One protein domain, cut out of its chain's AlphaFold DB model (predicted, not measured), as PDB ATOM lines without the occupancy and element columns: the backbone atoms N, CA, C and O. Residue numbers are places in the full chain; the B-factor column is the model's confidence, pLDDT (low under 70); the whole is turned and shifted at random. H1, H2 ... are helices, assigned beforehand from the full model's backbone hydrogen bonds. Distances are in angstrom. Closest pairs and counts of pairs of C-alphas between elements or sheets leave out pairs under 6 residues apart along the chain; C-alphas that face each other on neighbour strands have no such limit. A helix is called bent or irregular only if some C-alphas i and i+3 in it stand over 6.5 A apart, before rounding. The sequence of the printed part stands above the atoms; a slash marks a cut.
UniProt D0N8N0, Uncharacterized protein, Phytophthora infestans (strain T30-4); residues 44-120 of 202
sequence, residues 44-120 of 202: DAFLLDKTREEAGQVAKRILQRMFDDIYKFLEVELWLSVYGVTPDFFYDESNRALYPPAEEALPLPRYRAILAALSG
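This is residues 44 to 120 of the 202 residues of an uncharacterized protein of Phytophthora infestans (strain T30-4) (UniProt D0N8N0). One long helix, H1, makes nearly the whole length of the domain; its residues 44 to 65 stick out free as an arm, and after residue 83 the backbone turns and folds back beside the last part of H1. The stretch that folds back holds two short helical turns, H2 and H3, among loops, and then H4, which is set crosswise to H1. The printed part has 77 residues with four named helices, in the order H1, H2, H3, H4, and no named strand; its class is all helix. The whole is extended, with a radius of gyration of the C-alphas of 18.0 A, and spans 59 by 26 by 17 A.

H1, residues 44 to 83, touches no helix, and its residues 44 to 65 stand free. H2, residues 87 to 90, is close to H1 but not clearly touching; their closest C-alphas are those of Leu 80 and Pro 87, 6.9 A apart. H3, residues 100 to 103, is close to H1 but not clearly touching, with the C-alphas of Trp 79 and Pro 101 the closest at 7.9 A. H2 and H3 are also close but not clearly touching, at 6.5 A between the C-alphas of Phe 90 and Ala 102, their closest. H4, residues 108 to 118, is about perpendicular to H1, at 74 degrees. These two are close but not clearly touching; their closest C-alphas, those of Phe 73 and Tyr 111, are 6.2 A apart. H3 and H4 are apart. In H1 and H4 every O i to N i+4 pair is within hydrogen-bond range; H2 and H3 are too short for such a pair, and each has its one O i to N i+3 pair within range.

H1 begins at C-alpha 44, at (89.964, 108.180, 98.787), and ends at C-alpha 83, at (141.740, 91.096, 79.918), a length of 57.7 A from first to last C-alpha. H2 measures 5.0 A from C-alpha 87 to C-alpha 90. H3 is neither bent nor irregular, but only just: C-alphas 100 and 103 are 6.2 A apart. H4 measures 15.1 A and ends at C-alpha 118, at (129.062, 100.020, 96.319).

The two C-alphas farthest apart are those of Asp 44 and Leu 98, at 59.2 A. Without the free residues 44 to 65, the body has 55 residues, spans 31 by 19 by 18 A and has a radius of gyration of 10.9 A. The printed part has no cut. The links H1 to H2 and H3 to H4 are tight, and the link H2 to H3 is short. The mean pLDDT of the printed part is 88.2, and residue 120 is the one printed residue under 70.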
ATOM      1  N   ASP A  44      88.668 108.169  98.104       79.56
ATOM      2  CA  ASP A  44      89.964 108.180  98.787       79.56
ATOM      3  C   ASP A  44      90.470 106.768  99.084       79.56
ATOM      4  O   ASP A  44      91.646 106.476  98.891       79.56
ATOM      5  N   ALA A  45      89.581 105.860  99.497       82.12
ATOM      6  CA  ALA A  45      89.945 104.469  99.736       82.12
ATOM      7  C   ALA A  45      90.341 103.759  98.431       82.12
ATOM      8  O   ALA A  45      91.335 103.040  98.413       82.12
ATOM      9  N   PHE A  46      89.624 104.013  97.332       82.50
ATOM     10  CA  PHE A  46      89.952 103.486  96.007       82.50
ATOM     11  C   PHE A  46      91.287 104.032  95.479       82.50
ATOM     12  O   PHE A  46      92.115 103.270  94.983       82.50
ATOM     13  N   LEU A  47      91.536 105.337  95.617       83.38
ATOM     14  CA  LEU A  47      92.805 105.955  95.231       83.38
ATOM     15  C   LEU A  47      93.964 105.436  96.088       83.38
ATOM     16  O   LEU A  47      95.042 105.168  95.560       83.38
ATOM     17  N   LEU A  48      93.761 105.247  97.393       85.00
ATOM     18  CA  LEU A  48      94.766 104.659  98.281       85.00
ATOM     19  C   LEU A  48      95.070 103.201  97.930       85.00
ATOM     20  O   LEU A  48      96.231 102.798  97.931       85.00
ATOM     21  N   ASP A  49      94.052 102.410  97.608       86.56
ATOM     22  CA  ASP A  49      94.244 101.019  97.203       86.56
ATOM     23  C   ASP A  49      94.979 100.935  95.858       86.56
ATOM     24  O   ASP A  49      95.990 100.241  95.724       86.56
ATOM     25  N   LYS A  50      94.573 101.767  94.891       90.12
ATOM     26  CA  LYS A  50      95.218 101.825  93.581       90.12
ATOM     27  C   LYS A  50      96.660 102.319  93.660       90.12
ATOM     28  O   LYS A  50      97.541 101.766  93.008       90.12
ATOM     29  N   THR A  51      96.933 103.334  94.478       88.56
ATOM     30  CA  THR A  51      98.304 103.832  94.672       88.56
ATOM     31  C   THR A  51      99.200 102.798  95.342       88.56
ATOM     32  O   THR A  51     100.361 102.687  94.960       88.56
ATOM     33  N   ARG A  52      98.685 101.997  96.283       87.88
ATOM     34  CA  ARG A  52      99.439 100.884  96.885       87.88
ATOM     35  C   ARG A  52      99.759  99.791  95.874       87.88
ATOM     36  O   ARG A  52     100.891  99.309  95.849       87.88
ATOM     37  N   GLU A  53      98.793  99.426  95.036       92.19
ATOM     38  CA  GLU A  53      99.000  98.447  93.969       92.19
ATOM     39  C   GLU A  53     100.093  98.914  92.994       92.19
ATOM     40  O   GLU A  53     101.073  98.202  92.762       92.19
ATOM     41  N   GLU A  54      99.970 100.137  92.474       90.81
ATOM     42  CA  GLU A  54     100.942 100.713  91.540       90.81
ATOM     43  C   GLU A  54     102.317 100.894  92.193       90.81
ATOM     44  O   GLU A  54     103.336 100.579  91.580       90.81
ATOM     45  N   ALA A  55     102.373 101.320  93.460       88.75
ATOM     46  CA  ALA A  55     103.626 101.410  94.207       88.75
ATOM     47  C   ALA A  55     104.324 100.046  94.305       88.75
ATOM     48  O   ALA A  55     105.534  99.959  94.091       88.75
ATOM     49  N   GLY A  56     103.571  98.970  94.553       87.19
ATOM     50  CA  GLY A  56     104.099  97.605  94.545       87.19
ATOM     51  C   GLY A  56     104.652  97.195  93.177       87.19
ATOM     52  O   GLY A  56     105.746  96.633  93.084       87.19
ATOM     53  N   GLN A  57     103.941  97.523  92.095       90.12
ATOM     54  CA  GLN A  57     104.400  97.234  90.733       90.12
ATOM     55  C   GLN A  57     105.660  98.025  90.363       90.12
ATOM     56  O   GLN A  57     106.593  97.468  89.781       90.12
ATOM     57  N   VAL A  58     105.714  99.308  90.719       89.12
ATOM     58  CA  VAL A  58     106.879 100.169  90.491       89.12
ATOM     59  C   VAL A  58     108.076  99.665  91.289       89.12
ATOM     60  O   VAL A  58     109.147  99.493  90.709       89.12
ATOM     61  N   ALA A  59     107.896  99.337  92.571       84.94
ATOM     62  CA  ALA A  59     108.955  98.766  93.401       84.94
ATOM     63  C   ALA A  59     109.512  97.472  92.791       84.94
ATOM     64  O   ALA A  59     110.726  97.309  92.693       84.94
ATOM     65  N   LYS A  60     108.639  96.587  92.291       89.44
ATOM     66  CA  LYS A  60     109.053  95.363  91.593       89.44
ATOM     67  C   LYS A  60     109.867  95.658  90.330       89.44
ATOM     68  O   LYS A  60     110.909  95.038  90.136       89.44
ATOM     69  N   ARG A  61     109.426  96.598  89.485       88.38
ATOM     70  CA  ARG A  61     110.151  96.989  88.258       88.38
ATOM     71  C   ARG A  61     111.510  97.606  88.572       88.38
ATOM     72  O   ARG A  61     112.483  97.311  87.884       88.38
ATOM     73  N   ILE A  62     111.582  98.445  89.605       84.38
ATOM     74  CA  ILE A  62     112.839  99.036  90.074       84.38
ATOM     75  C   ILE A  62     113.780  97.930  90.537       84.38
ATOM     76  O   ILE A  62     114.917  97.880  90.084       84.38
ATOM     77  N   LEU A  63     113.294  97.019  91.378       81.19
ATOM     78  CA  LEU A  63     114.087  95.919  91.909       81.19
ATOM     79  C   LEU A  63     114.622  95.029  90.781       81.19
ATOM     80  O   LEU A  63     115.817  94.763  90.744       81.19
ATOM     81  N   GLN A  64     113.782  94.649  89.815       86.38
ATOM     82  CA  GLN A  64     114.217  93.892  88.634       86.38
ATOM     83  C   GLN A  64     115.319  94.620  87.862       86.38
ATOM     84  O   GLN A  64     116.381  94.054  87.632       86.38
ATOM     85  N   ARG A  65     115.113  95.903  87.552       85.19
ATOM     86  CA  ARG A  65     116.099  96.704  86.824       85.19
ATOM     87  C   ARG A  65     117.408  96.880  87.600       85.19
ATOM     88  O   ARG A  65     118.469  96.918  86.992       85.19
ATOM     89  N   MET A  66     117.345  96.985  88.926       84.75
ATOM     90  CA  MET A  66     118.538  97.026  89.774       84.75
ATOM     91  C   MET A  66     119.309  95.709  89.721       84.75
ATOM     92  O   MET A  66     120.529  95.739  89.607       84.75
ATOM     93  N   PHE A  67     118.621  94.566  89.768       86.38
ATOM     94  CA  PHE A  67     119.278  93.269  89.610       86.38
ATOM     95  C   PHE A  67     119.914  93.124  88.227       86.38
ATOM     96  O   PHE A  67     121.070  92.720  88.151       86.38
ATOM     97  N   ASP A  68     119.222  93.521  87.159       89.38
ATOM     98  CA  ASP A  68     119.774  93.500  85.798       89.38
ATOM     99  C   ASP A  68     121.037  94.369  85.683       89.38
ATOM    100  O   ASP A  68     122.042  93.944  85.111       89.38
ATOM    101  N   ASP A  69     121.016  95.569  86.270       89.62
ATOM    102  CA  ASP A  69     122.173  96.466  86.308       89.62
ATOM    103  C   ASP A  69     123.348  95.848  87.091       89.62
ATOM    104  O   ASP A  69     124.496  95.982  86.666       89.62
ATOM    105  N   ILE A  70     123.082  95.148  88.201       89.31
ATOM    106  CA  ILE A  70     124.111  94.440  88.982       89.31
ATOM    107  C   ILE A  70     124.701  93.271  88.182       89.31
ATOM    108  O   ILE A  70     125.914  93.083  88.198       89.31
ATOM    109  N   TYR A  71     123.886  92.506  87.452       90.19
ATOM    110  CA  TYR A  71     124.391  91.421  86.603       90.19
ATOM    111  C   TYR A  71     125.320  91.945  85.510       90.19
ATOM    112  O   TYR A  71     126.421  91.425  85.343       90.19
ATOM    113  N   LYS A  72     124.922  93.017  84.820       91.88
ATOM    114  CA  LYS A  72     125.769  93.657  83.805       91.88
ATOM    115  C   LYS A  72     127.028  94.278  84.403       91.88
ATOM    116  O   LYS A  72     128.077  94.282  83.772       91.88
ATOM    117  N   PHE A  73     126.937  94.801  85.623       93.12
ATOM    118  CA  PHE A  73     128.101  95.279  86.357       93.12
ATOM    119  C   PHE A  73     129.098  94.138  86.636       93.12
ATOM    120  O   PHE A  73     130.283  94.286  86.348       93.12
ATOM    121  N   LEU A  74     128.621  92.984  87.119       91.31
ATOM    122  CA  LEU A  74     129.458  91.799  87.350       91.31
ATOM    123  C   LEU A  74     130.078  91.258  86.057       91.31
ATOM    124  O   LEU A  74     131.225  90.824  86.062       91.31
ATOM    125  N   GLU A  75     129.339  91.301  84.950       92.56
ATOM    126  CA  GLU A  75     129.848  90.922  83.634       92.56
ATOM    127  C   GLU A  75     131.036  91.798  83.210       92.56
ATOM    128  O   GLU A  75     132.056  91.281  82.758       92.56
ATOM    129  N   VAL A  76     130.952  93.115  83.420       92.62
ATOM    130  CA  VAL A  76     132.071  94.032  83.152       92.62
ATOM    131  C   VAL A  76     133.278  93.698  84.021       92.62
ATOM    132  O   VAL A  76     134.378  93.586  83.492       92.62
ATOM    133  N   GLU A  77     133.092  93.497  85.327       92.62
ATOM    134  CA  GLU A  77     134.183  93.096  86.231       92.62
ATOM    135  C   GLU A  77     134.854  91.791  85.780       92.62
ATOM    136  O   GLU A  77     136.082  91.672  85.798       92.62
ATOM    137  N   LEU A  78     134.064  90.827  85.297       92.44
ATOM    138  CA  LEU A  78     134.592  89.591  84.734       92.44
ATOM    139  C   LEU A  78     135.452  89.871  83.497       92.44
ATOM    140  O   LEU A  78     136.587  89.399  83.435       92.44
ATOM    141  N   TRP A  79     134.970  90.671  82.543       91.62
ATOM    142  CA  TRP A  79     135.751  91.039  81.357       91.62
ATOM    143  C   TRP A  79     137.053  91.756  81.718       91.62
ATOM    144  O   TRP A  79     138.112  91.401  81.198       91.62
ATOM    145  N   LEU A  80     137.002  92.711  82.648       92.19
ATOM    146  CA  LEU A  80     138.189  93.416  83.133       92.19
ATOM    147  C   LEU A  80     139.202  92.450  83.756       92.19
ATOM    148  O   LEU A  80     140.399  92.580  83.496       92.19
ATOM    149  N   SER A  81     138.736  91.448  84.510       89.44
ATOM    150  CA  SER A  81     139.604  90.417  85.092       89.44
ATOM    151  C   SER A  81     140.255  89.515  84.037       89.44
ATOM    152  O   SER A  81     141.433  89.184  84.158       89.44
ATOM    153  N   VAL A  82     139.520  89.165  82.974       90.38
ATOM    154  CA  VAL A  82     140.006  88.307  81.882       90.38
ATOM    155  C   VAL A  82     141.053  89.028  81.039       90.38
ATOM    156  O   VAL A  82     142.081  88.446  80.697       90.38
ATOM    157  N   TYR A  83     140.808  90.295  80.707       89.94
ATOM    158  CA  TYR A  83     141.740  91.096  79.918       89.94
ATOM    159  C   TYR A  83     142.883  91.684  80.758       89.94
ATOM    160  O   TYR A  83     143.918  92.044  80.202       89.94
ATOM    161  N   GLY A  84     142.722  91.773  82.082       90.69
ATOM    162  CA  GLY A  84     143.712  92.360  82.986       90.69
ATOM    163  C   GLY A  84     143.889  93.866  82.780       90.69
ATOM    164  O   GLY A  84     145.004  94.376  82.888       90.69
ATOM    165  N   VAL A  85     142.810  94.577  82.442       91.62
ATOM    166  CA  VAL A  85     142.841  96.003  82.074       91.62
ATOM    167  C   VAL A  85     141.982  96.853  82.995       91.62
ATOM    168  O   VAL A  85     141.085  96.364  83.678       91.62
ATOM    169  N   THR A  86     142.251  98.158  83.009       90.44
ATOM    170  CA  THR A  86     141.424  99.114  83.744       90.44
ATOM    171  C   THR A  86     140.155  99.461  82.958       90.44
ATOM    172  O   THR A  86     140.163  99.404  81.723       90.44
ATOM    173  N   PRO A  87     139.075  99.890  83.642       89.81
ATOM    174  CA  PRO A  87     137.845 100.319  82.979       89.81
ATOM    175  C   PRO A  87     138.091 101.393  81.912       89.81
ATOM    176  O   PRO A  87     137.535 101.326  80.823       89.81
ATOM    177  N   ASP A  88     138.972 102.355  82.192       90.75
ATOM    178  CA  ASP A  88     139.253 103.457  81.265       90.75
ATOM    179  C   ASP A  88     139.872 102.969  79.951       90.75
ATOM    180  O   ASP A  88     139.521 103.473  78.891       90.75
ATOM    181  N   PHE A  89     140.735 101.948  80.007       91.44
ATOM    182  CA  PHE A  89     141.309 101.323  78.814       91.44
ATOM    183  C   PHE A  89     140.298 100.459  78.054       91.44
ATOM    184  O   PHE A  89     140.341 100.416  76.825       91.44
ATOM    185  N   PHE A  90     139.413  99.772  78.781       91.50
ATOM    186  CA  PHE A  90     138.388  98.893  78.217       91.50
ATOM    187  C   PHE A  90     137.321  99.664  77.427       91.50
ATOM    188  O   PHE A  90     136.902  99.207  76.367       91.50
ATOM    189  N   TYR A  91     136.916 100.844  77.910       91.75
ATOM    190  CA  TYR A  91     135.891 101.686  77.272       91.75
ATOM    191  C   TYR A  91     136.446 102.738  76.296       91.75
ATOM    192  O   TYR A  91     135.671 103.530  75.760       91.75
ATOM    193  N   ASP A  92     137.760 102.786  76.066       91.94
ATOM    194  CA  ASP A  92     138.365 103.724  75.117       91.94
ATOM    195  C   ASP A  92     137.967 103.371  73.671       91.94
ATOM    196  O   ASP A  92     138.128 102.233  73.218       91.94
ATOM    197  N   GLU A  93     137.483 104.363  72.920       88.88
ATOM    198  CA  GLU A  93     137.073 104.213  71.519       88.88
ATOM    199  C   GLU A  93     138.209 103.683  70.634       88.88
ATOM    200  O   GLU A  93     137.965 102.906  69.706       88.88
ATOM    201  N   SER A  94     139.453 104.055  70.945       90.81
ATOM    202  CA  SER A  94     140.637 103.591  70.216       90.81
ATOM    203  C   SER A  94     140.893 102.087  70.381       90.81
ATOM    204  O   SER A  94     141.448 101.452  69.482       90.81
ATOM    205  N   ASN A  95     140.415 101.496  71.478       89.12
ATOM    206  CA  ASN A  95     140.604 100.087  71.814       89.12
ATOM    207  C   ASN A  95     139.379  99.218  71.500       89.12
ATOM    208  O   ASN A  95     139.389  98.022  71.788       89.12
ATOM    209  N   ARG A  96     138.336  99.769  70.866       84.56
ATOM    210  CA  ARG A  96     137.088  99.040  70.575       84.56
ATOM    211  C   ARG A  96     137.300  97.754  69.767       84.56
ATOM    212  O   ARG A  96     136.584  96.780  69.960       84.56
ATOM    213  N   ALA A  97     138.304  97.726  68.891       87.81
ATOM    214  CA  ALA A  97     138.663  96.523  68.138       87.81
ATOM    215  C   ALA A  97     139.302  95.423  69.011       87.81
ATOM    216  O   ALA A  97     139.213  94.246  68.670       87.81
ATOM    217  N   LEU A  98     139.951  95.802  70.117       87.81
ATOM    218  CA  LEU A  98     140.594  94.888  71.066       87.81
ATOM    219  C   LEU A  98     139.605  94.370  72.116       87.81
ATOM    220  O   LEU A  98     139.735  93.229  72.559       87.81
ATOM    221  N   TYR A  99     138.592  95.173  72.456       89.06
ATOM    222  CA  TYR A  99     137.554  94.830  73.431       89.06
ATOM    223  C   TYR A  99     136.144  94.911  72.821       89.06
ATOM    224  O   TYR A  99     135.361  95.785  73.195       89.06
ATOM    225  N   PRO A 100     135.769  93.980  71.920       86.25
ATOM    226  CA  PRO A 100     134.419  93.931  71.354       86.25
ATOM    227  C   PRO A 100     133.282  93.927  72.395       86.25
ATOM    228  O   PRO A 100     132.280  94.603  72.160       86.25
ATOM    229  N   PRO A 101     133.412  93.252  73.564       89.19
ATOM    230  CA  PRO A 101     132.360  93.265  74.582       89.19
ATOM    231  C   PRO A 101     132.030  94.655  75.141       89.19
ATOM    232  O   PRO A 101     130.937  94.845  75.665       89.19
ATOM    233  N   ALA A 102     132.928  95.642  75.024       87.00
ATOM    234  CA  ALA A 102     132.719  96.986  75.568       87.00
ATOM    235  C   ALA A 102     131.524  97.729  74.936       87.00
ATOM    236  O   ALA A 102     130.999  98.663  75.539       87.00
ATOM    237  N   GLU A 103     131.083  97.319  73.742       85.44
ATOM    238  CA  GLU A 103     129.945  97.925  73.041       85.44
ATOM    239  C   GLU A 103     128.583  97.500  73.611       85.44
ATOM    240  O   GLU A 103     127.673  98.322  73.712       85.44
ATOM    241  N   GLU A 104     128.444  96.231  73.999       88.81
ATOM    242  CA  GLU A 104     127.200  95.677  74.557       88.81
ATOM    243  C   GLU A 104     127.162  95.747  76.093       88.81
ATOM    244  O   GLU A 104     126.093  95.656  76.709       88.81
ATOM    245  N   ALA A 105     128.331  95.938  76.706       89.38
ATOM    246  CA  ALA A 105     128.518  96.057  78.139       89.38
ATOM    247  C   ALA A 105     127.804  97.272  78.761       89.38
ATOM    248  O   ALA A 105     127.340  98.207  78.102       89.38
ATOM    249  N   LEU A 106     127.730  97.266  80.095       92.06
ATOM    250  CA  LEU A 106     127.181  98.378  80.865       92.06
ATOM    251  C   LEU A 106     127.948  99.684  80.560       92.06
ATOM    252  O   LEU A 106     129.158  99.723  80.746       92.06
ATOM    253  N   PRO A 107     127.285 100.796  80.196       92.12
ATOM    254  CA  PRO A 107     127.989 102.038  79.884       92.12
ATOM    255  C   PRO A 107     128.866 102.540  81.041       92.12
ATOM    256  O   PRO A 107     128.416 102.573  82.192       92.12
ATOM    257  N   LEU A 108     130.071 103.036  80.730       91.25
ATOM    258  CA  LEU A 108     131.054 103.512  81.714       91.25
ATOM    259  C   LEU A 108     130.479 104.463  82.790       91.25
ATOM    260  O   LEU A 108     130.777 104.260  83.970       91.25
ATOM    261  N   PRO A 109     129.633 105.468  82.469       91.75
ATOM    262  CA  PRO A 109     129.056 106.339  83.495       91.75
ATOM    263  C   PRO A 109     128.177 105.582  84.497       91.75
ATOM    264  O   PRO A 109     128.190 105.884  85.689       91.75
ATOM    265  N   ARG A 110     127.426 104.578  84.025       90.81
ATOM    266  CA  ARG A 110     126.555 103.753  84.870       90.81
ATOM    267  C   ARG A 110     127.378 102.787  85.715       90.81
ATOM    268  O   ARG A 110     127.119 102.688  86.908       90.81
ATOM    269  N   TYR A 111     128.397 102.163  85.125       91.75
ATOM    270  CA  TYR A 111     129.374 101.341  85.840       91.75
ATOM    271  C   TYR A 111     130.032 102.124  86.989       91.75
ATOM    272  O   TYR A 111     129.981 101.689  88.136       91.75
ATOM    273  N   ARG A 112     130.538 103.338  86.725       90.81
ATOM    274  CA  ARG A 112     131.130 104.209  87.758       90.81
ATOM    275  C   ARG A 112     130.132 104.626  88.839       90.81
ATOM    276  O   ARG A 112     130.504 104.700  90.005       90.81
ATOM    277  N   ALA A 113     128.879 104.895  88.475       90.19
ATOM    278  CA  ALA A 113     127.840 105.227  89.450       90.19
ATOM    279  C   ALA A 113     127.538 104.049  90.391       90.19
ATOM    280  O   ALA A 113     127.381 104.252  91.592       90.19
ATOM    281  N   ILE A 114     127.492 102.824  89.857       89.31
ATOM    282  CA  ILE A 114     127.312 101.604  90.655       89.31
ATOM    283  C   ILE A 114     128.541 101.362  91.535       89.31
ATOM    284  O   ILE A 114     128.373 101.146  92.732       89.31
ATOM    285  N   LEU A 115     129.758 101.485  90.990       89.06
ATOM    286  CA  LEU A 115     130.989 101.410  91.781       89.06
ATOM    287  C   LEU A 115     130.970 102.387  92.952       89.06
ATOM    288  O   LEU A 115     131.230 101.978  94.074       89.06
ATOM    289  N   ALA A 116     130.630 103.653  92.706       87.19
ATOM    290  CA  ALA A 116     130.583 104.679  93.741       87.19
ATOM    291  C   ALA A 116     129.530 104.378  94.821       87.19
ATOM    292  O   ALA A 116     129.747 104.669  95.996       87.19
ATOM    293  N   ALA A 117     128.394 103.788  94.433       84.94
ATOM    294  CA  ALA A 117     127.359 103.361  95.369       84.94
ATOM    295  C   ALA A 117     127.801 102.154  96.218       84.94
ATOM    296  O   ALA A 117     127.496 102.105  97.407       84.94
ATOM    297  N   LEU A 118     128.530 101.200  95.627       80.19
ATOM    298  CA  LEU A 118     129.062 100.020  96.319       80.19
ATOM    299  C   LEU A 118     130.270 100.350  97.200       80.19
ATOM    300  O   LEU A 118     130.413  99.788  98.281       80.19
ATOM    301  N   SER A 119     131.115 101.290  96.777       72.38
ATOM    302  CA  SER A 119     132.282 101.764  97.524       72.38
ATOM    303  C   SER A 119     131.913 102.727  98.655       72.38
ATOM    304  O   SER A 119     132.761 103.518  99.073       72.38
ATOM    305  N   GLY A 120     130.647 102.733  99.087       63.31
ATOM    306  CA  GLY A 120     130.092 103.674 100.050       63.31
ATOM    307  C   GLY A 120     131.048 103.928 101.212       63.31
ATOM    308  O   GLY A 120     131.579 102.999 101.819       63.31
TER     309      GLY A 120